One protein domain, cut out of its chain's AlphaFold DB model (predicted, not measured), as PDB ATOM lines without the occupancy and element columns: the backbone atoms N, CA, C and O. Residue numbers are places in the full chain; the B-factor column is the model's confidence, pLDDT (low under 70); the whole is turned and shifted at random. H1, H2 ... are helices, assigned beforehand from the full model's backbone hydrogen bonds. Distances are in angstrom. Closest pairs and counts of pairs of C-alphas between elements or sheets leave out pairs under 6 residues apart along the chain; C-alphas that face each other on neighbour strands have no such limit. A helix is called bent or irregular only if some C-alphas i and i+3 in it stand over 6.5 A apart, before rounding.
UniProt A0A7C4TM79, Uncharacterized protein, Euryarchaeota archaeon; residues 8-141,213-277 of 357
ATOM      1  N   PRO A   8     127.343 129.597 154.630       73.88
ATOM      2  CA  PRO A   8     128.195 130.704 154.203       73.88
ATOM      3  C   PRO A   8     129.224 131.145 155.247       73.88
ATOM      4  O   PRO A   8     130.340 131.504 154.896       73.88
ATOM      5  N   SER A   9     128.885 131.105 156.540       75.19
ATOM      6  CA  SER A   9     129.838 131.476 157.596       75.19
ATOM      7  C   SER A   9     130.974 130.471 157.745       75.19
ATOM      8  O   SER A   9     132.102 130.869 158.011       75.19
ATOM      9  N   LEU A  10     130.687 129.184 157.527       78.94
ATOM     10  CA  LEU A  10     131.701 128.135 157.527       78.94
ATOM     11  C   LEU A  10     132.659 128.323 156.356       78.94
ATOM     12  O   LEU A  10     133.868 128.274 156.551       78.94
ATOM     13  N   VAL A  11     132.117 128.592 155.165       82.31
ATOM     14  CA  VAL A  11     132.910 128.887 153.968       82.31
ATOM     15  C   VAL A  11     133.841 130.072 154.231       82.31
ATOM     16  O   VAL A  11     135.043 129.932 154.035       82.31
ATOM     17  N   THR A  12     133.337 131.189 154.770       82.75
ATOM     18  CA  THR A  12     134.170 132.361 155.092       82.75
ATOM     19  C   THR A  12     135.327 132.026 156.038       82.75
ATOM     20  O   THR A  12     136.457 132.447 155.795       82.75
ATOM     21  N   VAL A  13     135.072 131.246 157.094       83.81
ATOM     22  CA  VAL A  13     136.114 130.846 158.053       83.81
ATOM     23  C   VAL A  13     137.137 129.919 157.402       83.81
ATOM     24  O   VAL A  13     138.329 130.177 157.507       83.81
ATOM     25  N   TYR A  14     136.712 128.867 156.696       84.31
ATOM     26  CA  TYR A  14     137.647 127.920 156.079       84.31
ATOM     27  C   TYR A  14     138.508 128.566 154.994       84.31
ATOM     28  O   TYR A  14     139.708 128.303 154.941       84.31
ATOM     29  N   PHE A  15     137.927 129.439 154.168       85.19
ATOM     30  CA  PHE A  15     138.692 130.201 153.184       85.19
ATOM     31  C   PHE A  15     139.694 131.138 153.859       85.19
ATOM     32  O   PHE A  15     140.859 131.157 153.470       85.19
ATOM     33  N   GLY A  16     139.286 131.853 154.911       85.00
ATOM     34  CA  GLY A  16     140.191 132.704 155.683       85.00
ATOM     35  C   GLY A  16     141.334 131.946 156.340       85.00
ATOM     36  O   GLY A  16     142.486 132.350 156.204       85.00
ATOM     37  N   VAL A  17     141.041 130.809 156.966       87.44
ATOM     38  CA  VAL A  17     142.054 129.911 157.526       87.44
ATOM     39  C   VAL A  17     143.021 129.439 156.439       87.44
ATOM     40  O   VAL A  17     144.232 129.465 156.650       87.44
ATOM     41  N   ALA A  18     142.513 129.052 155.264       86.50
ATOM     42  CA  ALA A  18     143.344 128.623 154.145       86.50
ATOM     43  C   ALA A  18     144.268 129.741 153.635       86.50
ATOM     44  O   ALA A  18     145.426 129.464 153.339       86.50
ATOM     45  N   ALA A  19     143.806 130.995 153.577       85.69
ATOM     46  CA  ALA A  19     144.650 132.124 153.179       85.69
ATOM     47  C   ALA A  19     145.753 132.428 154.196       85.69
ATOM     48  O   ALA A  19     146.906 132.590 153.805       85.69
ATOM     49  N   VAL A  20     145.423 132.448 155.492       89.25
ATOM     50  CA  VAL A  20     146.416 132.658 156.560       89.25
ATOM     51  C   VAL A  20     147.460 131.537 156.544       89.25
ATOM     52  O   VAL A  20     148.659 131.802 156.633       89.25
ATOM     53  N   LEU A  21     147.022 130.285 156.371       88.69
ATOM     54  CA  LEU A  21     147.915 129.137 156.209       88.69
ATOM     55  C   LEU A  21     148.804 129.269 154.972       88.69
ATOM     56  O   LEU A  21     150.007 129.053 155.075       88.69
ATOM     57  N   ALA A  22     148.233 129.621 153.820       87.12
ATOM     58  CA  ALA A  22     148.980 129.775 152.578       87.12
ATOM     59  C   ALA A  22     150.046 130.873 152.696       87.12
ATOM     60  O   ALA A  22     151.199 130.632 152.354       87.12
ATOM     61  N   ALA A  23     149.697 132.040 153.245       88.69
ATOM     62  CA  ALA A  23     150.638 133.137 153.460       88.69
ATOM     63  C   ALA A  23     151.762 132.759 154.437       88.69
ATOM     64  O   ALA A  23     152.936 132.996 154.150       88.69
ATOM     65  N   GLY A  24     151.424 132.116 155.560       89.81
ATOM     66  CA  GLY A  24     152.419 131.621 156.512       89.81
ATOM     67  C   GLY A  24     153.357 130.584 155.887       89.81
ATOM     68  O   GLY A  24     154.574 130.687 156.022       89.81
ATOM     69  N   LEU A  25     152.809 129.617 155.143       89.69
ATOM     70  CA  LEU A  25     153.593 128.603 154.437       89.69
ATOM     71  C   LEU A  25     154.528 129.224 153.396       89.69
ATOM     72  O   LEU A  25     155.699 128.862 153.367       89.69
ATOM     73  N   ILE A  26     154.049 130.171 152.582       88.75
ATOM     74  CA  ILE A  26     154.873 130.874 151.586       88.75
ATOM     75  C   ILE A  26     156.077 131.538 152.262       88.75
ATOM     76  O   ILE A  26     157.207 131.357 151.809       88.75
ATOM     77  N   PHE A  27     155.864 132.239 153.378       90.81
ATOM     78  CA  PHE A  27     156.943 132.904 154.107       90.81
ATOM     79  C   PHE A  27     158.007 131.923 154.621       90.81
ATOM     80  O   PHE A  27     159.202 132.150 154.429       90.81
ATOM     81  N   PHE A  28     157.600 130.796 155.217       92.31
ATOM     82  CA  PHE A  28     158.551 129.794 155.714       92.31
ATOM     83  C   PHE A  28     159.234 128.994 154.599       92.31
ATOM     84  O   PHE A  28     160.406 128.646 154.736       92.31
ATOM     85  N   VAL A  29     158.546 128.734 153.485       91.12
ATOM     86  CA  VAL A  29     159.134 128.072 152.310       91.12
ATOM     87  C   VAL A  29     160.197 128.956 151.657       91.12
ATOM     88  O   VAL A  29     161.213 128.439 151.202       91.12
ATOM     89  N   LEU A  30     160.002 130.279 151.652       90.38
ATOM     90  CA  LEU A  30     160.964 131.245 151.114       90.38
ATOM     91  C   LEU A  30     162.077 131.625 152.106       90.38
ATOM     92  O   LEU A  30     163.037 132.289 151.715       90.38
ATOM     93  N   ALA A  31     162.018 131.171 153.362       91.44
ATOM     94  CA  ALA A  31     163.037 131.467 154.372       91.44
ATOM     95  C   ALA A  31     164.476 131.084 153.960       91.44
ATOM     96  O   ALA A  31     165.380 131.895 154.166       91.44
ATOM     97  N   PRO A  32     164.745 129.921 153.331       92.69
ATOM     98  CA  PRO A  32     166.087 129.602 152.843       92.69
ATOM     99  C   PRO A  32     166.605 130.614 151.813       92.69
ATOM    100  O   PRO A  32     167.789 130.954 151.825       92.69
ATOM    101  N   ASP A  33     165.728 131.123 150.946       89.12
ATOM    102  CA  ASP A  33     166.092 132.104 149.924       89.12
ATOM    103  C   ASP A  33     166.311 133.500 150.518       89.12
ATOM    104  O   ASP A  33     167.225 134.198 150.077       89.12
ATOM    105  N   ILE A  34     165.575 133.866 151.577       89.69
ATOM    106  CA  ILE A  34     165.848 135.069 152.385       89.69
ATOM    107  C   ILE A  34     167.300 135.045 152.883       89.69
ATOM    108  O   ILE A  34     168.038 136.016 152.708       89.69
ATOM    109  N   PHE A  35     167.746 133.920 153.451       91.38
ATOM    110  CA  PHE A  35     169.107 133.800 153.979       91.38
ATOM    111  C   PHE A  35     170.179 133.773 152.890       91.38
ATOM    112  O   PHE A  35     171.251 134.354 153.067       91.38
ATOM    113  N   ARG A  36     169.903 133.154 151.737       91.75
ATOM    114  CA  ARG A  36     170.820 133.181 150.585       91.75
ATOM    115  C   ARG A  36     170.994 134.587 150.011       91.75
ATOM    116  O   ARG A  36     172.069 134.909 149.516       91.75
ATOM    117  N   GLN A  37     169.959 135.422 150.091       91.19
ATOM    118  CA  GLN A  37     169.916 136.759 149.490       91.19
ATOM    119  C   GLN A  37     170.156 137.886 150.505       91.19
ATOM    120  O   GLN A  37     169.878 139.050 150.219       91.19
ATOM    121  N   ILE A  38     170.726 137.576 151.675       89.75
ATOM    122  CA  ILE A  38     170.915 138.549 152.761       89.75
ATOM    123  C   ILE A  38     171.743 139.767 152.331       89.75
ATOM    124  O   ILE A  38     171.468 140.885 152.754       89.75
ATOM    125  N   GLN A  39     172.722 139.568 151.441       87.81
ATOM    126  CA  GLN A  39     173.543 140.656 150.904       87.81
ATOM    127  C   GLN A  39     172.719 141.590 150.018       87.81
ATOM    128  O   GLN A  39     172.839 142.805 150.126       87.81
ATOM    129  N   THR A  40     171.820 141.037 149.201       87.56
ATOM    130  CA  THR A  40     170.892 141.833 148.391       87.56
ATOM    131  C   THR A  40     169.959 142.651 149.280       87.56
ATOM    132  O   THR A  40     169.741 143.824 148.997       87.56
ATOM    133  N   ILE A  41     169.475 142.078 150.386       85.38
ATOM    134  CA  ILE A  41     168.632 142.780 151.368       85.38
ATOM    135  C   ILE A  41     169.404 143.928 152.042       85.38
ATOM    136  O   ILE A  41     168.872 145.027 152.173       85.38
ATOM    137  N   LEU A  42     170.669 143.714 152.419       86.06
ATOM    138  CA  LEU A  42     171.516 144.747 153.036       86.06
ATOM    139  C   LEU A  42     171.793 145.930 152.111       86.06
ATOM    140  O   LEU A  42     171.924 147.056 152.580       86.06
ATOM    141  N   THR A  43     171.899 145.680 150.805       84.38
ATOM    142  CA  THR A  43     172.116 146.746 149.819       84.38
ATOM    143  C   THR A  43     170.863 147.573 149.530       84.38
ATOM    144  O   THR A  43     170.978 148.642 148.932       84.38
ATOM    145  N   GLN A  44     169.677 147.111 149.943       82.69
ATOM    146  CA  GLN A  44     168.449 147.893 149.815       82.69
ATOM    147  C   GLN A  44     168.395 149.000 150.867       82.69
ATOM    148  O   GLN A  44     168.846 148.834 152.001       82.69
ATOM    149  N   GLN A  45     167.788 150.129 150.499       80.81
ATOM    150  CA  GLN A  45     167.507 151.194 151.458       80.81
ATOM    151  C   GLN A  45     166.585 150.654 152.552       80.81
ATOM    152  O   GLN A  45     165.537 150.084 152.249       80.81
ATOM    153  N   SER A  46     166.952 150.838 153.818       79.75
ATOM    154  CA  SER A  46     166.178 150.321 154.953       79.75
ATOM    155  C   SER A  46     164.763 150.891 155.013       79.75
ATOM    156  O   SER A  46     163.867 150.174 155.439       79.75
ATOM    157  N   SER A  47     164.542 152.093 154.465       75.75
ATOM    158  CA  SER A  47     163.219 152.700 154.245       75.75
ATOM    159  C   SER A  47     162.237 151.820 153.462       75.75
ATOM    160  O   SER A  47     161.034 152.052 153.525       75.75
ATOM    161  N   THR A  48     162.722 150.820 152.716       74.81
ATOM    162  CA  THR A  48     161.867 149.894 151.955       74.81
ATOM    163  C   THR A  48     161.216 148.812 152.818       74.81
ATOM    164  O   THR A  48     160.207 148.254 152.400       74.81
ATOM    165  N   TYR A  49     161.762 148.512 154.001       75.00
ATOM    166  CA  TYR A  49     161.238 147.473 154.902       75.00
ATOM    167  C   TYR A  49     161.161 147.889 156.378       75.00
ATOM    168  O   TYR A  49     160.603 147.154 157.184       75.00
ATOM    169  N   ILE A  50     161.696 149.053 156.751       77.94
ATOM    170  CA  ILE A  50     161.517 149.703 158.051       77.94
ATOM    171  C   ILE A  50     161.293 151.190 157.799       77.94
ATOM    172  O   ILE A  50     162.008 151.808 157.027       77.94
ATOM    173  N   ILE A  51     160.359 151.796 158.521       69.25
ATOM    174  CA  ILE A  51     160.006 153.220 158.387       69.25
ATOM    175  C   ILE A  51     161.199 154.165 158.620       69.25
ATOM    176  O   ILE A  51     161.269 155.249 158.042       69.25
ATOM    177  N   PHE A  52     162.163 153.765 159.452       72.44
ATOM    178  CA  PHE A  52     163.351 154.563 159.740       72.44
ATOM    179  C   PHE A  52     164.510 154.177 158.822       72.44
ATOM    180  O   PHE A  52     164.917 153.016 158.776       72.44
ATOM    181  N   ASN A  53     165.099 155.177 158.160       72.00
ATOM    182  CA  ASN A  53     166.309 155.012 157.358       72.00
ATOM    183  C   ASN A  53     167.537 154.837 158.274       72.00
ATOM    184  O   ASN A  53     168.301 155.770 158.515       72.00
ATOM    185  N   ALA A  54     167.665 153.648 158.861       74.75
ATOM    186  CA  ALA A  54     168.767 153.261 159.731       74.75
ATOM    187  C   ALA A  54     169.798 152.418 158.970       74.75
ATOM    188  O   ALA A  54     169.444 151.641 158.079       74.75
ATOM    189  N   SER A  55     171.075 152.520 159.348       76.69
ATOM    190  CA  SER A  55     172.107 151.593 158.877       76.69
ATOM    191  C   SER A  55     171.900 150.235 159.546       76.69
ATOM    192  O   SER A  55     172.202 150.064 160.730       76.69
ATOM    193  N   LEU A  56     171.350 149.274 158.809       80.75
ATOM    194  CA  LEU A  56     171.059 147.946 159.337       80.75
ATOM    195  C   LEU A  56     172.230 147.004 159.082       80.75
ATOM    196  O   LEU A  56     172.741 146.898 157.970       80.75
ATOM    197  N   GLY A  57     172.659 146.318 160.139       86.56
ATOM    198  CA  GLY A  57     173.627 145.238 160.035       86.56
ATOM    199  C   GLY A  57     172.949 143.902 159.740       86.56
ATOM    200  O   GLY A  57     171.736 143.738 159.884       86.56
ATOM    201  N   VAL A  58     173.769 142.904 159.415       87.69
ATOM    202  CA  VAL A  58     173.347 141.504 159.244       87.69
ATOM    203  C   VAL A  58     172.572 141.000 160.475       87.69
ATOM    204  O   VAL A  58     171.546 140.338 160.344       87.69
ATOM    205  N   SER A  59     173.032 141.344 161.682       89.12
ATOM    206  CA  SER A  59     172.381 140.975 162.945       89.12
ATOM    207  C   SER A  59     170.971 141.556 163.077       89.12
ATOM    208  O   SER A  59     170.067 140.858 163.533       89.12
ATOM    209  N   SER A  60     170.760 142.798 162.633       88.31
ATOM    210  CA  SER A  60     169.446 143.444 162.638       88.31
ATOM    211  C   SER A  60     168.466 142.727 161.710       88.31
ATOM    212  O   SER A  60     167.314 142.531 162.085       88.31
ATOM    213  N   ILE A  61     168.921 142.267 160.539       89.06
ATOM    214  CA  ILE A  61     168.097 141.487 159.601       89.06
ATOM    215  C   ILE A  61     167.649 140.165 160.228       89.06
ATOM    216  O   ILE A  61     166.465 139.836 160.173       89.06
ATOM    217  N   TYR A  62     168.561 139.427 160.869       91.19
ATOM    218  CA  TYR A  62     168.207 138.185 161.564       91.19
ATOM    219  C   TYR A  62     167.208 138.418 162.697       91.19
ATOM    220  O   TYR A  62     166.270 137.637 162.864       91.19
ATOM    221  N   LEU A  63     167.383 139.497 163.462       91.62
ATOM    222  CA  LEU A  63     166.467 139.865 164.535       91.62
ATOM    223  C   LEU A  63     165.072 140.188 163.986       91.62
ATOM    224  O   LEU A  63     164.092 139.643 164.487       91.62
ATOM    225  N   LEU A  64     164.979 141.000 162.930       91.31
ATOM    226  CA  LEU A  64     163.707 141.344 162.289       91.31
ATOM    227  C   LEU A  64     163.017 140.109 161.717       91.31
ATOM    228  O   LEU A  64     161.846 139.888 162.001       91.31
ATOM    229  N   PHE A  65     163.756 139.256 161.004       92.94
ATOM    230  CA  PHE A  65     163.228 137.988 160.509       92.94
ATOM    231  C   PHE A  65     162.677 137.124 161.649       92.94
ATOM    232  O   PHE A  65     161.576 136.589 161.545       92.94
ATOM    233  N   THR A  66     163.419 137.008 162.753       93.56
ATOM    234  CA  THR A  66     163.014 136.194 163.908       93.56
ATOM    235  C   THR A  66     161.756 136.755 164.570       93.56
ATOM    236  O   THR A  66     160.838 135.995 164.875       93.56
ATOM    237  N   LEU A  67     161.673 138.075 164.756       93.56
ATOM    238  CA  LEU A  67     160.483 138.729 165.302       93.56
ATOM    239  C   LEU A  67     159.267 138.532 164.392       93.56
ATOM    240  O   LEU A  67     158.199 138.166 164.884       93.56
ATOM    241  N   THR A  68     159.433 138.696 163.076       93.56
ATOM    242  CA  THR A  68     158.368 138.434 162.101       93.56
ATOM    243  C   THR A  68     157.946 136.968 162.145       93.56
ATOM    244  O   THR A  68     156.757 136.687 162.240       93.56
ATOM    245  N   ALA A  69     158.886 136.021 162.168       93.81
ATOM    246  CA  ALA A  69     158.583 134.594 162.249       93.81
ATOM    247  C   ALA A  69     157.793 134.234 163.518       93.81
ATOM    248  O   ALA A  69     156.811 133.494 163.441       93.81
ATOM    249  N   ILE A  70     158.165 134.787 164.678       94.94
ATOM    250  CA  ILE A  70     157.429 134.593 165.936       94.94
ATOM    251  C   ILE A  70     156.016 135.174 165.830       94.94
ATOM    252  O   ILE A  70     155.054 134.509 166.218       94.94
ATOM    253  N   ALA A  71     155.869 136.383 165.282       92.31
ATOM    254  CA  ALA A  71     154.568 137.019 165.102       92.31
ATOM    255  C   ALA A  71     153.665 136.221 164.143       92.31
ATOM    256  O   ALA A  71     152.477 136.049 164.422       92.31
ATOM    257  N   VAL A  72     154.227 135.672 163.060       92.44
ATOM    258  CA  VAL A  72     153.522 134.801 162.104       92.44
ATOM    259  C   VAL A  72     153.090 133.497 162.767       92.44
ATOM    260  O   VAL A  72     151.939 133.097 162.635       92.44
ATOM    261  N   LEU A  73     153.959 132.842 163.540       93.56
ATOM    262  CA  LEU A  73     153.576 131.629 164.272       93.56
ATOM    263  C   LEU A  73     152.479 131.912 165.306       93.56
ATOM    264  O   LEU A  73     151.535 131.131 165.430       93.56
ATOM    265  N   ALA A  74     152.569 133.037 166.021       91.38
ATOM    266  CA  ALA A  74     151.558 133.451 166.988       91.38
ATOM    267  C   ALA A  74     150.207 133.753 166.316       91.38
ATOM    268  O   ALA A  74     149.163 133.339 166.830       91.38
ATOM    269  N   SER A  75     150.212 134.426 165.160       89.06
ATOM    270  CA  SER A  75     148.992 134.701 164.397       89.06
ATOM    271  C   SER A  75     148.401 133.424 163.801       89.06
ATOM    272  O   SER A  75     147.201 133.210 163.934       89.06
ATOM    273  N   MET A  76     149.215 132.515 163.254       88.88
ATOM    274  CA  MET A  76     148.759 131.209 162.764       88.88
ATOM    275  C   MET A  76     148.157 130.359 163.884       88.88
ATOM    276  O   MET A  76     147.081 129.789 163.715       88.88
ATOM    277  N   TYR A  77     148.799 130.287 165.051       88.06
ATOM    278  CA  TYR A  77     148.241 129.569 166.198       88.06
ATOM    279  C   TYR A  77     146.854 130.110 166.568       88.06
ATOM    280  O   TYR A  77     145.903 129.347 166.771       88.06
ATOM    281  N   LEU A  78     146.722 131.435 166.603       85.75
ATOM    282  CA  LEU A  78     145.490 132.095 166.994       85.75
ATOM    283  C   LEU A  78     144.385 131.993 165.927       85.75
ATOM    284  O   LEU A  78     143.238 131.768 166.292       85.75
ATOM    285  N   LEU A  79     144.721 132.114 164.642       84.44
ATOM    286  CA  LEU A  79     143.766 132.176 163.526       84.44
ATOM    287  C   LEU A  79     143.459 130.817 162.892       84.44
ATOM    288  O   LEU A  79     142.474 130.689 162.174       84.44
ATOM    289  N   VAL A  80     144.293 129.801 163.119       81.50
ATOM    290  CA  VAL A  80     144.152 128.474 162.502       81.50
ATOM    291  C   VAL A  80     143.891 127.418 163.564       81.50
ATOM    292  O   VAL A  80     142.857 126.757 163.546       81.50
ATOM    293  N   VAL A  81     144.808 127.258 164.521       75.81
ATOM    294  CA  VAL A  81     144.752 126.147 165.488       75.81
ATOM    295  C   VAL A  81     143.599 126.339 166.473       75.81
ATOM    296  O   VAL A  81     142.811 125.422 166.713       75.81
ATOM    297  N   ARG A  82     143.454 127.552 167.012       72.19
ATOM    298  CA  ARG A  82     142.425 127.883 168.003       72.19
ATOM    299  C   ARG A  82     140.977 127.749 167.490       72.19
ATOM    300  O   ARG A  82     140.193 127.100 168.187       72.19
ATOM    301  N   PRO A  83     140.587 128.282 166.311       62.75
ATOM    302  CA  PRO A  83     139.219 128.137 165.803       62.75
ATOM    303  C   PRO A  83     138.855 126.701 165.400       62.75
ATOM    304  O   PRO A  83     137.675 126.355 165.379       62.75
ATOM    305  N   ILE A  84     139.842 125.845 165.115       63.88
ATOM    306  CA  ILE A  84     139.616 124.420 164.831       63.88
ATOM    307  C   ILE A  84     139.427 123.616 166.138       63.88
ATOM    308  O   ILE A  84     138.685 122.631 166.145       63.88
ATOM    309  N   GLY A  85     140.053 124.041 167.244       55.34
ATOM    310  CA  GLY A  85     140.091 123.307 168.518       55.34
ATOM    311  C   GLY A  85     139.005 123.634 169.562       55.34
ATOM    312  O   GLY A  85     138.563 122.723 170.262       55.34
ATOM    313  N   GLU A  86     138.541 124.887 169.700       53.59
ATOM    314  CA  GLU A  86     137.630 125.304 170.795       53.59
ATOM    315  C   GLU A  86     136.160 125.500 170.341       53.59
ATOM    316  O   GLU A  86     135.869 126.243 169.406       53.59
ATOM    317  N   ARG A  87     135.190 124.864 171.026       51.12
ATOM    318  CA  ARG A  87     133.756 124.841 170.646       51.12
ATOM    319  C   ARG A  87     132.891 125.932 171.318       51.12
ATOM    320  O   ARG A  87     132.850 126.052 172.539       51.12
ATOM    321  N   LYS A  88     132.065 126.586 170.485       50.38
ATOM    322  CA  LYS A  88     130.743 127.222 170.725       50.38
ATOM    323  C   LYS A  88     130.619 128.699 171.155       50.38
ATOM    324  O   LYS A  88     129.765 129.365 170.580       50.38
ATOM    325  N   ALA A  89     131.398 129.265 172.086       43.31
ATOM    326  CA  ALA A  89     131.177 130.672 172.515       43.31
ATOM    327  C   ALA A  89     132.089 131.708 171.816       43.31
ATOM    328  O   ALA A  89     131.641 132.805 171.487       43.31
ATOM    329  N   ARG A  90     133.348 131.344 171.529       52.34
ATOM    330  CA  ARG A  90     134.307 132.162 170.751       52.34
ATOM    331  C   ARG A  90     134.090 132.095 169.239       52.34
ATOM    332  O   ARG A  90     134.555 132.949 168.500       52.34
ATOM    333  N   GLU A  91     133.316 131.122 168.780       60.91
ATOM    334  CA  GLU A  91     133.086 130.857 167.358       60.91
ATOM    335  C   GLU A  91     132.411 132.038 166.634       60.91
ATOM    336  O   GLU A  91     132.663 132.280 165.458       60.91
ATOM    337  N   LYS A  92     131.611 132.844 167.349       67.31
ATOM    338  CA  LYS A  92     130.949 134.020 166.769       67.31
ATOM    339  C   LYS A  92     131.909 135.188 166.515       67.31
ATOM    340  O   LYS A  92     131.768 135.840 165.483       67.31
ATOM    341  N   SER A  93     132.873 135.444 167.407       74.44
ATOM    342  CA  SER A  93     133.873 136.502 167.192       74.44
ATOM    343  C   SER A  93     134.832 136.141 166.063       74.44
ATOM    344  O   SER A  93     135.147 137.004 165.255       74.44
ATOM    345  N   GLU A  94     135.215 134.867 165.947       78.31
ATOM    346  CA  GLU A  94     136.057 134.377 164.844       78.31
ATOM    347  C   GLU A  94     135.341 134.505 163.491       78.31
ATOM    348  O   GLU A  94     135.891 135.035 162.529       78.31
ATOM    349  N   ILE A  95     134.064 134.104 163.415       80.94
ATOM    350  CA  ILE A  95     133.251 134.293 162.203       80.94
ATOM    351  C   ILE A  95     133.158 135.777 161.829       80.94
ATOM    352  O   ILE A  95     133.204 136.120 160.649       80.94
ATOM    353  N   GLU A  96     132.982 136.666 162.807       83.81
ATOM    354  CA  GLU A  96     132.960 138.107 162.556       83.81
ATOM    355  C   GLU A  96     134.318 138.615 162.063       83.81
ATOM    356  O   GLU A  96     134.337 139.339 161.069       83.81
ATOM    357  N   PHE A  97     135.430 138.186 162.667       88.94
ATOM    358  CA  PHE A  97     136.778 138.516 162.203       88.94
ATOM    359  C   PHE A  97     136.970 138.136 160.732       88.94
ATOM    360  O   PHE A  97     137.295 139.001 159.923       88.94
ATOM    361  N   PHE A  98     136.685 136.885 160.353       88.19
ATOM    362  CA  PHE A  98     136.894 136.428 158.976       88.19
ATOM    363  C   PHE A  98     135.996 137.145 157.955       88.19
ATOM    364  O   PHE A  98     136.387 137.309 156.799       88.19
ATOM    365  N   LYS A  99     134.823 137.647 158.368       87.25
ATOM    366  CA  LYS A  99     134.013 138.540 157.522       87.25
ATOM    367  C   LYS A  99     134.729 139.864 157.271       87.25
ATOM    368  O   LYS A  99     134.866 140.243 156.110       87.25
ATOM    369  N   TYR A 100     135.210 140.540 158.317       88.50
ATOM    370  CA  TYR A 100     135.975 141.785 158.165       88.50
ATOM    371  C   TYR A 100     137.262 141.563 157.371       88.50
ATOM    372  O   TYR A 100     137.563 142.347 156.480       88.50
ATOM    373  N   PHE A 101     137.958 140.456 157.616       90.50
ATOM    374  CA  PHE A 101     139.155 140.075 156.875       90.50
ATOM    375  C   PHE A 101     138.880 139.874 155.377       90.50
ATOM    376  O   PHE A 101     139.639 140.352 154.543       90.50
ATOM    377  N   SER A 102     137.755 139.249 155.010       88.75
ATOM    378  CA  SER A 102     137.374 139.113 153.595       88.75
ATOM    379  C   SER A 102     137.058 140.446 152.916       88.75
ATOM    380  O   SER A 102     137.393 140.636 151.750       88.75
ATOM    381  N   VAL A 103     136.448 141.382 153.648       88.38
ATOM    382  CA  VAL A 103     136.202 142.743 153.154       88.38
ATOM    383  C   VAL A 103     137.518 143.505 153.024       88.38
ATOM    384  O   VAL A 103     137.691 144.238 152.059       88.38
ATOM    385  N   PHE A 104     138.456 143.293 153.946       89.81
ATOM    386  CA  PHE A 104     139.787 143.880 153.881       89.81
ATOM    387  C   PHE A 104     140.560 143.404 152.644       89.81
ATOM    388  O   PHE A 104     141.037 144.232 151.880       89.81
ATOM    389  N   ILE A 105     140.585 142.095 152.367       87.00
ATOM    390  CA  ILE A 105     141.204 141.559 151.140       87.00
ATOM    391  C   ILE A 105     140.547 142.147 149.881       87.00
ATOM    392  O   ILE A 105     141.243 142.497 148.931       87.00
ATOM    393  N   LEU A 106     139.214 142.277 149.859       88.12
ATOM    394  CA  LEU A 106     138.504 142.904 148.739       88.12
ATOM    395  C   LEU A 106     138.903 144.373 148.553       88.12
ATOM    396  O   LEU A 106     139.119 144.801 147.421       88.12
ATOM    397  N   LEU A 107     138.964 145.137 149.646       88.12
ATOM    398  CA  LEU A 107     139.358 146.541 149.631       88.12
ATOM    399  C   LEU A 107     140.764 146.691 149.049       88.12
ATOM    400  O   LEU A 107     140.952 147.455 148.114       88.12
ATOM    401  N   GLU A 108     141.717 145.906 149.539       84.56
ATOM    402  CA  GLU A 108     143.113 145.920 149.090       84.56
ATOM    403  C   GLU A 108     143.256 145.513 147.623       84.56
ATOM    404  O   GLU A 108     143.986 146.138 146.858       84.56
ATOM    405  N   PHE A 109     142.482 144.522 147.180       81.44
ATOM    406  CA  PHE A 109     142.421 144.156 145.768       81.44
ATOM    407  C   PHE A 109     141.888 145.305 144.898       81.44
ATOM    408  O   PHE A 109     142.429 145.587 143.829       81.44
ATOM    409  N   PHE A 110     140.852 146.006 145.361       82.88
ATOM    410  CA  PHE A 110     140.299 147.163 144.662       82.88
ATOM    411  C   PHE A 110     141.284 148.338 144.619       82.88
ATOM    412  O   PHE A 110     141.463 148.943 143.560       82.88
ATOM    413  N   ILE A 111     141.969 148.618 145.734       80.44
ATOM    414  CA  ILE A 111     143.050 149.609 145.813       80.44
ATOM    415  C   ILE A 111     144.152 149.248 144.817       80.44
ATOM    416  O   ILE A 111     144.541 150.089 144.012       80.44
ATOM    417  N   SER A 112     144.587 147.987 144.793       76.19
ATOM    418  CA  SER A 112     145.613 147.497 143.869       76.19
ATOM    419  C   SER A 112     145.220 147.710 142.403       76.19
ATOM    420  O   SER A 112     146.032 148.209 141.623       76.19
ATOM    421  N   ILE A 113     143.967 147.448 142.019       77.06
ATOM    422  CA  ILE A 113     143.496 147.707 140.650       77.06
ATOM    423  C   ILE A 113     143.507 149.204 140.335       77.06
ATOM    424  O   ILE A 113     144.056 149.606 139.312       77.06
ATOM    425  N   ILE A 114     142.908 150.033 141.196       76.38
ATOM    426  CA  ILE A 114     142.798 151.480 140.955       76.38
ATOM    427  C   ILE A 114     144.173 152.140 140.920       76.38
ATOM    428  O   ILE A 114     144.395 153.050 140.123       76.38
ATOM    429  N   SER A 115     145.098 151.662 141.748       69.81
ATOM    430  CA  SER A 115     146.456 152.180 141.831       69.81
ATOM    431  C   SER A 115     147.173 152.168 140.478       69.81
ATOM    432  O   SER A 115     147.833 153.143 140.133       69.81
ATOM    433  N   GLY A 116     146.936 151.143 139.649       65.31
ATOM    434  CA  GLY A 116     147.491 151.047 138.298       65.31
ATOM    435  C   GLY A 116     146.976 152.110 137.319       65.31
ATOM    436  O   GLY A 116     147.596 152.330 136.280       65.31
ATOM    437  N   PHE A 117     145.873 152.789 137.640       67.94
ATOM    438  CA  PHE A 117     145.289 153.862 136.828       67.94
ATOM    439  C   PHE A 117     145.618 155.267 137.348       67.94
ATOM    440  O   PHE A 117     145.294 156.247 136.676       67.94
ATOM    441  N   ILE A 118     146.252 155.395 138.522       65.19
ATOM    442  CA  ILE A 118     146.587 156.693 139.116       65.19
ATOM    443  C   ILE A 118     148.042 157.051 138.783       65.19
ATOM    444  O   ILE A 118     148.972 156.433 139.311       65.19
ATOM    445  N   PRO A 119     148.284 158.076 137.945       52.41
ATOM    446  CA  PRO A 119     149.638 158.518 137.638       52.41
ATOM    447  C   PRO A 119     150.342 159.014 138.910       52.41
ATOM    448  O   PRO A 119     149.803 159.830 139.655       52.41
ATOM    449  N   GLY A 120     151.552 158.507 139.156       50.09
ATOM    450  CA  GLY A 120     152.340 158.805 140.359       50.09
ATOM    451  C   GLY A 120     152.184 157.795 141.501       50.09
ATOM    452  O   GLY A 120     152.949 157.866 142.457       50.09
ATOM    453  N   TYR A 121     151.264 156.830 141.394       45.53
ATOM    454  CA  TYR A 121     151.203 155.678 142.293       45.53
ATOM    455  C   TYR A 121     151.951 154.511 141.635       45.53
ATOM    456  O   TYR A 121     151.393 153.747 140.851       45.53
ATOM    457  N   SER A 122     153.265 154.423 141.851       44.91
ATOM    458  CA  SER A 122     154.056 153.330 141.285       44.91
ATOM    459  C   SER A 122     153.838 152.045 142.079       44.91
ATOM    460  O   SER A 122     153.896 152.041 143.308       44.91
ATOM    461  N   ILE A 123     153.649 150.930 141.366       51.97
ATOM    462  CA  ILE A 123     153.823 149.595 141.942       51.97
ATOM    463  C   ILE A 123     155.233 149.569 142.562       51.97
ATOM    464  O   ILE A 123     156.196 149.877 141.851       51.97
ATOM    465  N   PRO A 124     155.376 149.263 143.865       57.81
ATOM    466  CA  PRO A 124     156.666 149.260 144.536       57.81
ATOM    467  C   PRO A 124     157.711 148.468 143.741       57.81
ATOM    468  O   PRO A 124     157.449 147.348 143.301       57.81
ATOM    469  N   SER A 125     158.924 149.012 143.595       58.28
ATOM    470  CA  SER A 125     160.050 148.358 142.896       58.28
ATOM    471  C   SER A 125     160.400 146.967 143.452       58.28
ATOM    472  O   SER A 125     161.080 146.177 142.796       58.28
ATOM    473  N   ILE A 126     159.896 146.662 144.648       65.75
ATOM    474  CA  ILE A 126     160.016 145.396 145.365       65.75
ATOM    475  C   ILE A 126     159.500 144.224 144.517       65.75
ATOM    476  O   ILE A 126     160.133 143.174 144.505       65.75
ATOM    477  N   TYR A 127     158.437 144.396 143.724       69.88
ATOM    478  CA  TYR A 127     157.851 143.303 142.932       69.88
ATOM    479  C   TYR A 127     158.736 142.804 141.772       69.88
ATOM    480  O   TYR A 127     158.484 141.732 141.224       69.88
ATOM    481  N   GLY A 128     159.802 143.536 141.425       70.00
ATOM    482  CA  GLY A 128     160.831 143.101 140.472       70.00
ATOM    483  C   GLY A 128     162.026 142.377 141.109       70.00
ATOM    484  O   GLY A 128     162.936 141.960 140.394       70.00
ATOM    485  N   MET A 129     162.065 142.250 142.439       80.56
ATOM    486  CA  MET A 129     163.189 141.648 143.164       80.56
ATOM    487  C   MET A 129     163.071 140.117 143.243       80.56
ATOM    488  O   MET A 129     161.999 139.560 143.008       80.56
ATOM    489  N   PRO A 130     164.143 139.393 143.602       86.25
ATOM    490  CA  PRO A 130     164.045 137.963 143.878       86.25
ATOM    491  C   PRO A 130     163.019 137.646 144.981       86.25
ATOM    492  O   PRO A 130     162.884 138.402 145.943       86.25
ATOM    493  N   LEU A 131     162.326 136.506 144.872       86.25
ATOM    494  CA  LEU A 131     161.217 136.130 145.767       86.25
ATOM    495  C   LEU A 131     161.596 136.117 147.257       86.25
ATOM    496  O   LEU A 131     160.781 136.505 148.091       86.25
ATOM    497  N   GLY A 132     162.829 135.720 147.593       86.31
ATOM    498  CA  GLY A 132     163.340 135.778 148.965       86.31
ATOM    499  C   GLY A 132     163.374 137.211 149.497       86.31
ATOM    500  O   GLY A 132     162.819 137.490 150.556       86.31
ATOM    501  N   VAL A 133     163.936 138.151 148.731       87.94
ATOM    502  CA  VAL A 133     163.932 139.581 149.087       87.94
ATOM    503  C   VAL A 133     162.506 140.114 149.239       87.94
ATOM    504  O   VAL A 133     162.226 140.791 150.224       87.94
ATOM    505  N   GLN A 134     161.590 139.770 148.327       88.19
ATOM    506  CA  GLN A 134     160.188 140.199 148.419       88.19
ATOM    507  C   GLN A 134     159.518 139.704 149.703       88.19
ATOM    508  O   GLN A 134     158.911 140.495 150.420       88.19
ATOM    509  N   ALA A 135     159.667 138.416 150.023       88.88
ATOM    510  CA  ALA A 135     159.108 137.824 151.236       88.88
ATOM    511  C   ALA A 135     159.678 138.450 152.510       88.88
ATOM    512  O   ALA A 135     158.945 138.679 153.471       88.88
ATOM    513  N   PHE A 136     160.971 138.772 152.521       90.69
ATOM    514  CA  PHE A 136     161.558 139.487 153.644       90.69
ATOM    515  C   PHE A 136     160.969 140.893 153.781       90.69
ATOM    516  O   PHE A 136     160.478 141.240 154.851       90.69
ATOM    517  N   VAL A 137     160.986 141.679 152.703       88.81
ATOM    518  CA  VAL A 137     160.541 143.077 152.720       88.81
ATOM    519  C   VAL A 137     159.068 143.177 153.110       88.81
ATOM    520  O   VAL A 137     158.758 143.884 154.058       88.81
ATOM    521  N   LEU A 138     158.188 142.414 152.460       88.44
ATOM    522  CA  LEU A 138     156.741 142.421 152.714       88.44
ATOM    523  C   LEU A 138     156.373 141.865 154.098       88.44
ATOM    524  O   LEU A 138     155.406 142.305 154.727       88.44
ATOM    525  N   GLY A 139     157.137 140.882 154.583       88.88
ATOM    526  CA  GLY A 139     156.940 140.305 155.908       88.88
ATOM    527  C   GLY A 139     157.371 141.263 157.013       88.88
ATOM    528  O   GLY A 139     156.616 141.504 157.955       88.88
ATOM    529  N   VAL A 140     158.573 141.829 156.904       89.94
ATOM    530  CA  VAL A 140     159.102 142.779 157.891       89.94
ATOM    531  C   VAL A 140     158.335 144.096 157.853       89.94
ATOM    532  O   VAL A 140     157.994 144.584 158.928       89.94
ATOM    533  N   SER A 141     157.964 144.603 156.670       87.44
ATOM    534  CA  SER A 141     157.155 145.821 156.554       87.44
ATOM    535  C   SER A 141     155.827 145.668 157.290       87.44
ATOM    536  O   SER A 141     155.495 146.501 158.121       87.44
ATOM    537  N   PHE A 213     144.561 151.533 156.925       88.62
ATOM    538  CA  PHE A 213     144.744 151.704 158.365       88.62
ATOM    539  C   PHE A 213     143.415 151.752 159.107       88.62
ATOM    540  O   PHE A 213     143.313 151.150 160.167       88.62
ATOM    541  N   PHE A 214     142.363 152.356 158.551       90.31
ATOM    542  CA  PHE A 214     141.048 152.359 159.191       90.31
ATOM    543  C   PHE A 214     140.513 150.937 159.420       90.31
ATOM    544  O   PHE A 214     140.024 150.617 160.508       90.31
ATOM    545  N   VAL A 215     140.611 150.062 158.412       89.62
ATOM    546  CA  VAL A 215     140.142 148.674 158.536       89.62
ATOM    547  C   VAL A 215     141.028 147.877 159.489       89.62
ATOM    548  O   VAL A 215     140.503 147.154 160.341       89.62
ATOM    549  N   LEU A 216     142.351 148.029 159.399       89.31
ATOM    550  CA  LEU A 216     143.280 147.379 160.320       89.31
ATOM    551  C   LEU A 216     143.063 147.851 161.763       89.31
ATOM    552  O   LEU A 216     143.012 147.021 162.668       89.31
ATOM    553  N   ASP A 217     142.880 149.149 162.004       89.31
ATOM    554  CA  ASP A 217     142.642 149.740 163.328       89.31
ATOM    555  C   ASP A 217     141.344 149.239 163.934       89.31
ATOM    556  O   ASP A 217     141.272 148.900 165.118       89.31
ATOM    557  N   TYR A 218     140.319 149.112 163.099       89.12
ATOM    558  CA  TYR A 218     139.071 148.501 163.502       89.12
ATOM    559  C   TYR A 218     139.256 147.029 163.907       89.12
ATOM    560  O   TYR A 218     138.740 146.602 164.947       89.12
ATOM    561  N   ILE A 219     140.011 146.251 163.121       88.44
ATOM    562  CA  ILE A 219     140.332 144.852 163.438       88.44
ATOM    563  C   ILE A 219     141.140 144.772 164.740       88.44
ATOM    564  O   ILE A 219     140.817 143.956 165.605       88.44
ATOM    565  N   TYR A 220     142.132 145.644 164.918       87.62
ATOM    566  CA  TYR A 220     142.935 145.744 166.132       87.62
ATOM    567  C   TYR A 220     142.061 146.015 167.355       87.62
ATOM    568  O   TYR A 220     142.125 145.278 168.339       87.62
ATOM    569  N   LEU A 221     141.211 147.041 167.300       86.19
ATOM    570  CA  LEU A 221     140.402 147.441 168.447       86.19
ATOM    571  C   LEU A 221     139.359 146.383 168.809       86.19
ATOM    572  O   LEU A 221     139.052 146.228 169.989       86.19
ATOM    573  N   ARG A 222     138.809 145.663 167.823       85.50
ATOM    574  CA  ARG A 222     137.739 144.678 168.036       85.50
ATOM    575  C   ARG A 222     138.245 143.270 168.351       85.50
ATOM    576  O   ARG A 222     137.643 142.595 169.185       85.50
ATOM    577  N   PHE A 223     139.309 142.818 167.691       85.06
ATOM    578  CA  PHE A 223     139.806 141.436 167.764       85.06
ATOM    579  C   PHE A 223     141.218 141.331 168.366       85.06
ATOM    580  O   PHE A 223     141.613 140.264 168.840       85.06
ATOM    581  N   GLY A 224     141.968 142.430 168.423       84.00
ATOM    582  CA  GLY A 224     143.288 142.514 169.048       84.00
ATOM    583  C   GLY A 224     144.451 142.541 168.054       84.00
ATOM    584  O   GLY A 224     144.299 142.298 166.857       84.00
ATOM    585  N   ILE A 225     145.648 142.799 168.588       86.00
ATOM    586  CA  ILE A 225     146.867 143.058 167.808       86.00
ATOM    587  C   ILE A 225     147.262 141.918 166.863       86.00
ATOM    588  O   ILE A 225     147.564 142.163 165.702       86.00
ATOM    589  N   LEU A 226     147.198 140.665 167.325       87.62
ATOM    590  CA  LEU A 226     147.596 139.502 166.524       87.62
ATOM    591  C   LEU A 226     146.647 139.239 165.346       87.62
ATOM    592  O   LEU A 226     147.093 138.747 164.313       87.62
ATOM    593  N   HIS A 227     145.362 139.587 165.481       89.12
ATOM    594  CA  HIS A 227     144.400 139.508 164.380       89.12
ATOM    595  C   HIS A 227     144.683 140.576 163.323       89.12
ATOM    596  O   HIS A 227     144.664 140.267 162.134       89.12
ATOM    597  N   SER A 228     144.985 141.809 163.754       90.19
ATOM    598  CA  SER A 228     145.389 142.892 162.846       90.19
ATOM    599  C   SER A 228     146.674 142.531 162.102       90.19
ATOM    600  O   SER A 228     146.724 142.613 160.878       90.19
ATOM    601  N   PHE A 229     147.672 142.009 162.828       91.00
ATOM    602  CA  PHE A 229     148.921 141.532 162.240       91.00
ATOM    603  C   PHE A 229     148.688 140.411 161.240       91.00
ATOM    604  O   PHE A 229     149.154 140.502 160.114       91.00
ATOM    605  N   GLY A 230     147.938 139.372 161.615       90.19
ATOM    606  CA  GLY A 230     147.637 138.269 160.709       90.19
ATOM    607  C   GLY A 230     146.920 138.734 159.439       90.19
ATOM    608  O   GLY A 230     147.252 138.262 158.354       90.19
ATOM    609  N   ALA A 231     145.992 139.687 159.555       91.19
ATOM    610  CA  ALA A 231     145.289 140.258 158.411       91.19
ATOM    611  C   ALA A 231     146.230 141.052 157.488       91.19
ATOM    612  O   ALA A 231     146.290 140.760 156.293       91.19
ATOM    613  N   GLY A 232     146.994 142.000 158.042       89.56
ATOM    614  CA  GLY A 232     147.955 142.813 157.291       89.56
ATOM    615  C   GLY A 232     149.070 141.977 156.661       89.56
ATOM    616  O   GLY A 232     149.343 142.102 155.470       89.56
ATOM    617  N   PHE A 233     149.648 141.044 157.423       90.94
ATOM    618  CA  PHE A 233     150.654 140.101 156.934       90.94
ATOM    619  C   PHE A 233     150.117 139.245 155.786       90.94
ATOM    620  O   PHE A 233     150.791 139.091 154.772       90.94
ATOM    621  N   THR A 234     148.899 138.702 155.918       90.19
ATOM    622  CA  THR A 234     148.321 137.861 154.863       90.19
ATOM    623  C   THR A 234     148.128 138.665 153.585       90.19
ATOM    624  O   THR A 234     148.575 138.213 152.540       90.19
ATOM    625  N   VAL A 235     147.543 139.866 153.656       87.75
ATOM    626  CA  VAL A 235     147.385 140.745 152.483       87.75
ATOM    627  C   VAL A 235     148.736 141.091 151.855       87.75
ATOM    628  O   VAL A 235     148.894 140.938 150.647       87.75
ATOM    629  N   SER A 236     149.723 141.481 152.664       86.69
ATOM    630  CA  SER A 236     151.077 141.792 152.190       86.69
ATOM    631  C   SER A 236     151.698 140.599 151.446       86.69
ATOM    632  O   SER A 236     152.203 140.732 150.332       86.69
ATOM    633  N   MET A 237     151.560 139.388 151.997       85.81
ATOM    634  CA  MET A 237     152.037 138.149 151.373       85.81
ATOM    635  C   MET A 237     151.250 137.744 150.124       85.81
ATOM    636  O   MET A 237     151.832 137.152 149.215       85.81
ATOM    637  N   LEU A 238     149.960 138.079 150.024       79.00
ATOM    638  CA  LEU A 238     149.209 137.912 148.774       79.00
ATOM    639  C   LEU A 238     149.801 138.767 147.647       79.00
ATOM    640  O   LEU A 238     149.716 138.366 146.488       79.00
ATOM    641  N   GLY A 239     150.484 139.870 147.970       74.00
ATOM    642  CA  GLY A 239     151.277 140.640 147.015       74.00
ATOM    643  C   GLY A 239     152.332 139.791 146.295       74.00
ATOM    644  O   GLY A 239     152.506 139.937 145.088       74.00
ATOM    645  N   ILE A 240     152.964 138.821 146.967       75.31
ATOM    646  CA  ILE A 240     153.957 137.917 146.345       75.31
ATOM    647  C   ILE A 240     153.320 137.050 145.258       75.31
ATOM    648  O   ILE A 240     153.986 136.686 144.289       75.31
ATOM    649  N   LEU A 241     152.015 136.762 145.351       68.50
ATOM    650  CA  LEU A 241     151.323 136.012 144.304       68.50
ATOM    651  C   LEU A 241     151.363 136.730 142.950       68.50
ATOM    652  O   LEU A 241     151.329 136.069 141.914       68.50
ATOM    653  N   THR A 242     151.506 138.059 142.944       63.62
ATOM    654  CA  THR A 242     151.691 138.830 141.707       63.62
ATOM    655  C   THR A 242     153.057 138.574 141.060       63.62
ATOM    656  O   THR A 242     153.149 138.553 139.837       63.62
ATOM    657  N   ALA A 243     154.103 138.263 141.834       62.28
ATOM    658  CA  ALA A 243     155.419 137.894 141.303       62.28
ATOM    659  C   ALA A 243     155.410 136.514 140.615       62.28
ATOM    660  O   ALA A 243     156.201 136.246 139.702       62.28
ATOM    661  N   PHE A 244     154.459 135.648 140.983       65.69
ATOM    662  CA  PHE A 244     154.221 134.391 140.276       65.69
ATOM    663  C   PHE A 244     153.550 134.566 138.905       65.69
ATOM    664  O   PHE A 244     153.435 133.581 138.175       65.69
ATOM    665  N   ALA A 245     153.189 135.793 138.500       60.53
ATOM    666  CA  ALA A 245     152.703 136.096 137.149       60.53
ATOM    667  C   ALA A 245     153.706 135.721 136.039       60.53
ATOM    668  O   ALA A 245     153.321 135.540 134.887       60.53
ATOM    669  N   SER A 246     154.986 135.559 136.391       64.38
ATOM    670  CA  SER A 246     156.037 135.054 135.501       64.38
ATOM    671  C   SER A 246     155.817 133.602 135.045       64.38
ATOM    672  O   SER A 246     156.309 133.216 133.985       64.38
ATOM    673  N   SER A 247     155.055 132.801 135.801       74.00
ATOM    674  CA  SER A 247     154.640 131.449 135.416       74.00
ATOM    675  C   SER A 247     153.149 131.439 135.068       74.00
ATOM    676  O   SER A 247     152.327 131.735 135.937       74.00
ATOM    677  N   PRO A 248     152.746 131.036 133.848       76.06
ATOM    678  CA  PRO A 248     151.345 131.094 133.423       76.06
ATOM    679  C   PRO A 248     150.422 130.220 134.286       76.06
ATOM    680  O   PRO A 248     149.266 130.570 134.516       76.06
ATOM    681  N   VAL A 249     150.937 129.103 134.813       76.50
ATOM    682  CA  VAL A 249     150.174 128.199 135.687       76.50
ATOM    683  C   VAL A 249     149.923 128.846 137.048       76.50
ATOM    684  O   VAL A 249     148.795 128.842 137.534       76.50
ATOM    685  N   LEU A 250     150.956 129.433 137.657       72.06
ATOM    686  CA  LEU A 250     150.817 130.076 138.962       72.06
ATOM    687  C   LEU A 250     150.025 131.385 138.868       72.06
ATOM    688  O   LEU A 250     149.247 131.676 139.772       72.06
ATOM    689  N   ALA A 251     150.148 132.118 137.758       71.62
ATOM    690  CA  ALA A 251     149.328 133.287 137.459       71.62
ATOM    691  C   ALA A 251     147.831 132.939 137.441       71.62
ATOM    692  O   ALA A 251     147.018 133.641 138.038       71.62
ATOM    693  N   LEU A 252     147.466 131.823 136.799       78.00
ATOM    694  CA  LEU A 252     146.082 131.356 136.738       78.00
ATOM    695  C   LEU A 252     145.570 130.917 138.116       78.00
ATOM    696  O   LEU A 252     144.454 131.270 138.491       78.00
ATOM    697  N   VAL A 253     146.390 130.208 138.899       75.81
ATOM    698  CA  VAL A 253     146.048 129.834 140.283       75.81
ATOM    699  C   VAL A 253     145.847 131.077 141.156       75.81
ATOM    700  O   VAL A 253     144.858 131.153 141.883       75.81
ATOM    701  N   ALA A 254     146.734 132.071 141.052       74.19
ATOM    702  CA  ALA A 254     146.617 133.334 141.774       74.19
ATOM    703  C   ALA A 254     145.354 134.108 141.369       74.19
ATOM    704  O   ALA A 254     144.644 134.614 142.236       74.19
ATOM    705  N   LEU A 255     145.016 134.146 140.076       76.19
ATOM    706  CA  LEU A 255     143.802 134.794 139.580       76.19
ATOM    707  C   LEU A 255     142.531 134.120 140.115       76.19
ATOM    708  O   LEU A 255     141.627 134.807 140.589       76.19
ATOM    709  N   VAL A 256     142.458 132.784 140.073       81.12
ATOM    710  CA  VAL A 256     141.328 132.019 140.635       81.12
ATOM    711  C   VAL A 256     141.207 132.272 142.138       81.12
ATOM    712  O   VAL A 256     140.113 132.501 142.652       81.12
ATOM    713  N   PHE A 257     142.334 132.285 142.845       79.56
ATOM    714  CA  PHE A 257     142.365 132.560 144.273       79.56
ATOM    715  C   PHE A 257     141.856 133.974 144.599       79.56
ATOM    716  O   PHE A 257     140.956 134.128 145.423       79.56
ATOM    717  N   LEU A 258     142.372 135.003 143.921       76.81
ATOM    718  CA  LEU A 258     141.971 136.398 144.133       76.81
ATOM    719  C   LEU A 258     140.505 136.639 143.759       76.81
ATOM    720  O   LEU A 258     139.784 137.285 144.515       76.81
ATOM    721  N   THR A 259     140.028 136.065 142.650       80.44
ATOM    722  CA  THR A 259     138.617 136.185 142.244       80.44
ATOM    723  C   THR A 259     137.671 135.533 143.249       80.44
ATOM    724  O   THR A 259     136.666 136.148 143.610       80.44
ATOM    725  N   MET A 260     137.995 134.345 143.778       83.38
ATOM    726  CA  MET A 260     137.215 133.745 144.873       83.38
ATOM    727  C   MET A 260     137.146 134.664 146.096       83.38
ATOM    728  O   MET A 260     136.076 134.815 146.692       83.38
ATOM    729  N   TRP A 261     138.256 135.315 146.446       80.69
ATOM    730  CA  TRP A 261     138.300 136.280 147.541       80.69
ATOM    731  C   TRP A 261     137.460 137.524 147.280       80.69
ATOM    732  O   TRP A 261     136.749 137.967 148.183       80.69
ATOM    733  N   SER A 262     137.461 138.047 146.054       79.50
ATOM    734  CA  SER A 262     136.600 139.170 145.683       79.50
ATOM    735  C   SER A 262     135.118 138.817 145.846       79.50
ATOM    736  O   SER A 262     134.370 139.577 146.460       79.50
ATOM    737  N   PHE A 263     134.690 137.636 145.379       85.12
ATOM    738  CA  PHE A 263     133.309 137.172 145.559       85.12
ATOM    739  C   PHE A 263     132.938 137.006 147.035       85.12
ATOM    740  O   PHE A 263     131.863 137.439 147.456       85.12
ATOM    741  N   LEU A 264     133.830 136.417 147.836       85.75
ATOM    742  CA  LEU A 264     133.611 136.231 149.268       85.75
ATOM    743  C   LEU A 264     133.531 137.574 150.014       85.75
ATOM    744  O   LEU A 264     132.671 137.752 150.879       85.75
ATOM    745  N   GLY A 265     134.388 138.529 149.656       82.50
ATOM    746  CA  GLY A 265     134.375 139.882 150.203       82.50
ATOM    747  C   GLY A 265     133.081 140.623 149.877       82.50
ATOM    748  O   GLY A 265     132.452 141.163 150.785       82.50
ATOM    749  N   ILE A 266     132.623 140.587 148.618       85.88
ATOM    750  CA  ILE A 266     131.353 141.209 148.198       85.88
ATOM    751  C   ILE A 266     130.184 140.570 148.953       85.88
ATOM    752  O   ILE A 266     129.326 141.266 149.502       85.88
ATOM    753  N   TYR A 267     130.173 139.238 149.045       86.12
ATOM    754  CA  TYR A 267     129.157 138.504 149.792       86.12
ATOM    755  C   TYR A 267     129.085 138.956 151.257       86.12
ATOM    756  O   TYR A 267     128.005 139.254 151.772       86.12
ATOM    757  N   ASN A 268     130.224 139.063 151.942       84.12
ATOM    758  CA  ASN A 268     130.248 139.478 153.343       84.12
ATOM    759  C   ASN A 268     129.960 140.975 153.524       84.12
ATOM    760  O   ASN A 268     129.307 141.332 154.505       84.12
ATOM    761  N   LEU A 269     130.353 141.830 152.573       83.56
ATOM    762  CA  LEU A 269     130.029 143.256 152.578       83.56
ATOM    763  C   LEU A 269     128.511 143.476 152.603       83.56
ATOM    764  O   LEU A 269     128.013 144.194 153.471       83.56
ATOM    765  N   THR A 270     127.765 142.780 151.735       79.38
ATOM    766  CA  THR A 270     126.294 142.880 151.700       79.38
ATOM    767  C   THR A 270     125.645 142.433 153.013       79.38
ATOM    768  O   THR A 270     124.694 143.057 153.473       79.38
ATOM    769  N   ARG A 271     126.188 141.405 153.682       75.56
ATOM    770  CA  ARG A 271     125.701 140.940 154.995       75.56
ATOM    771  C   ARG A 271     126.054 141.868 156.160       75.56
ATOM    772  O   ARG A 271     125.397 141.788 157.197       75.56
ATOM    773  N   LEU A 272     127.093 142.689 156.026       75.31
ATOM    774  CA  LEU A 272     127.500 143.669 157.037       75.31
ATOM    775  C   LEU A 272     126.742 145.001 156.894       75.31
ATOM    776  O   LEU A 272     126.688 145.763 157.856       75.31
ATOM    777  N   THR A 273     126.121 145.276 155.739       71.06
ATOM    778  CA  THR A 273     125.305 146.482 155.532       71.06
ATOM    779  C   THR A 273     123.943 146.363 156.251       71.06
ATOM    780  O   THR A 273     123.229 145.381 156.025       71.06
ATOM    781  N   PRO A 274     123.516 147.349 157.070       49.59
ATOM    782  CA  PRO A 274     122.313 147.261 157.917       49.59
ATOM    783  C   PRO A 274     120.942 147.061 157.231       49.59
ATOM    784  O   PRO A 274     119.942 146.987 157.934       49.59
ATOM    785  N   GLY A 275     120.855 146.954 155.900       46.53
ATOM    786  CA  GLY A 275     119.585 146.800 155.167       46.53
ATOM    787  C   GLY A 275     119.314 145.408 154.578       46.53
ATOM    788  O   GLY A 275     118.159 145.031 154.413       46.53
ATOM    789  N   ALA A 276     120.344 144.604 154.289       44.59
ATOM    790  CA  ALA A 276     120.167 143.339 153.559       44.59
ATOM    791  C   ALA A 276     119.809 142.138 154.460       44.59
ATOM    792  O   ALA A 276     119.331 141.109 153.987       44.59
ATOM    793  N   GLY A 277     120.049 142.247 155.771       43.25
ATOM    794  CA  GLY A 277     119.785 141.176 156.740       43.25
ATOM    795  C   GLY A 277     118.350 141.124 157.278       43.25
ATOM    796  O   GLY A 277     117.994 140.131 157.914       43.25
TER     797      GLY A 277
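Overview. This is residues 8 to 141 and 213 to 277 of the 357 residues of an uncharacterized protein of Euryarchaeota archaeon (UniProt A0A7C4TM79). H8 runs through the middle of a compact body of mostly crossed helices: H1 and H3 lie side by side and cross it, H6 runs beside it, and H9 folds back from it across H4. H7 packs on H4 and H8, H2 lies far from the middle, and residues 116 to 122 stick out. The printed part has 199 residues with nine named helices, H1 to H9 along the chain, and no named strand: all helix, radius of gyration of the C-alphas 17.4 A, spans 53 by 39 by 32 A.

Arrangement. H1, residues 8 to 36, is irregular, with C-alphas 29 and 32 7.1 A apart. Its residues 17 to 24 alone touch H3, residues 58 to 85, opposite ways at a shallow tilt of 23 degrees; the closest C-alphas, of Val 17 and Val 80, are 5.6 A apart. The hub, H8, residues 225 to 246, touches seven helices, among them H6, residues 131 to 141, closest at C-alphas 236 and 138, 5.7 A. H8 and H9, residues 248 to 272, form a hairpin, closest at C-alphas 245 and 251, 4.4 A. H4, residues 91 to 115, touches H9, closest at C-alphas 103 and 265, 4.5 A. H7, residues 213 to 223, touches H4 and H8. H2, residues 38 to 43, only just touches H6, with 3 pairs of C-alphas within 8 A; H5, residues 125 to 128, touches H6. Every O i to N i+4 pair is within hydrogen-bond range in H2, H4, H6, H7 and H9, against 23 of 25 in H1, 21 of 24 in H3 and 12 of 18 in H8; H5 is too short for one.

Along the chain. H1 begins at C-alpha 8 (128.195, 130.704, 154.203) and is 42.8 A long; H3 is 39.0 A. H9, 35.8 A, ends at C-alpha 272 (127.500, 143.669, 157.037).

Size, cuts and confidence. Residues 142 to 212 are not printed, a gap of 13.9 A between C-alphas 141 and 213. The link from H2 to H3 is long. Mean pLDDT of the printed part is 80.2, with 34 residues under 70, among them 115 to 127.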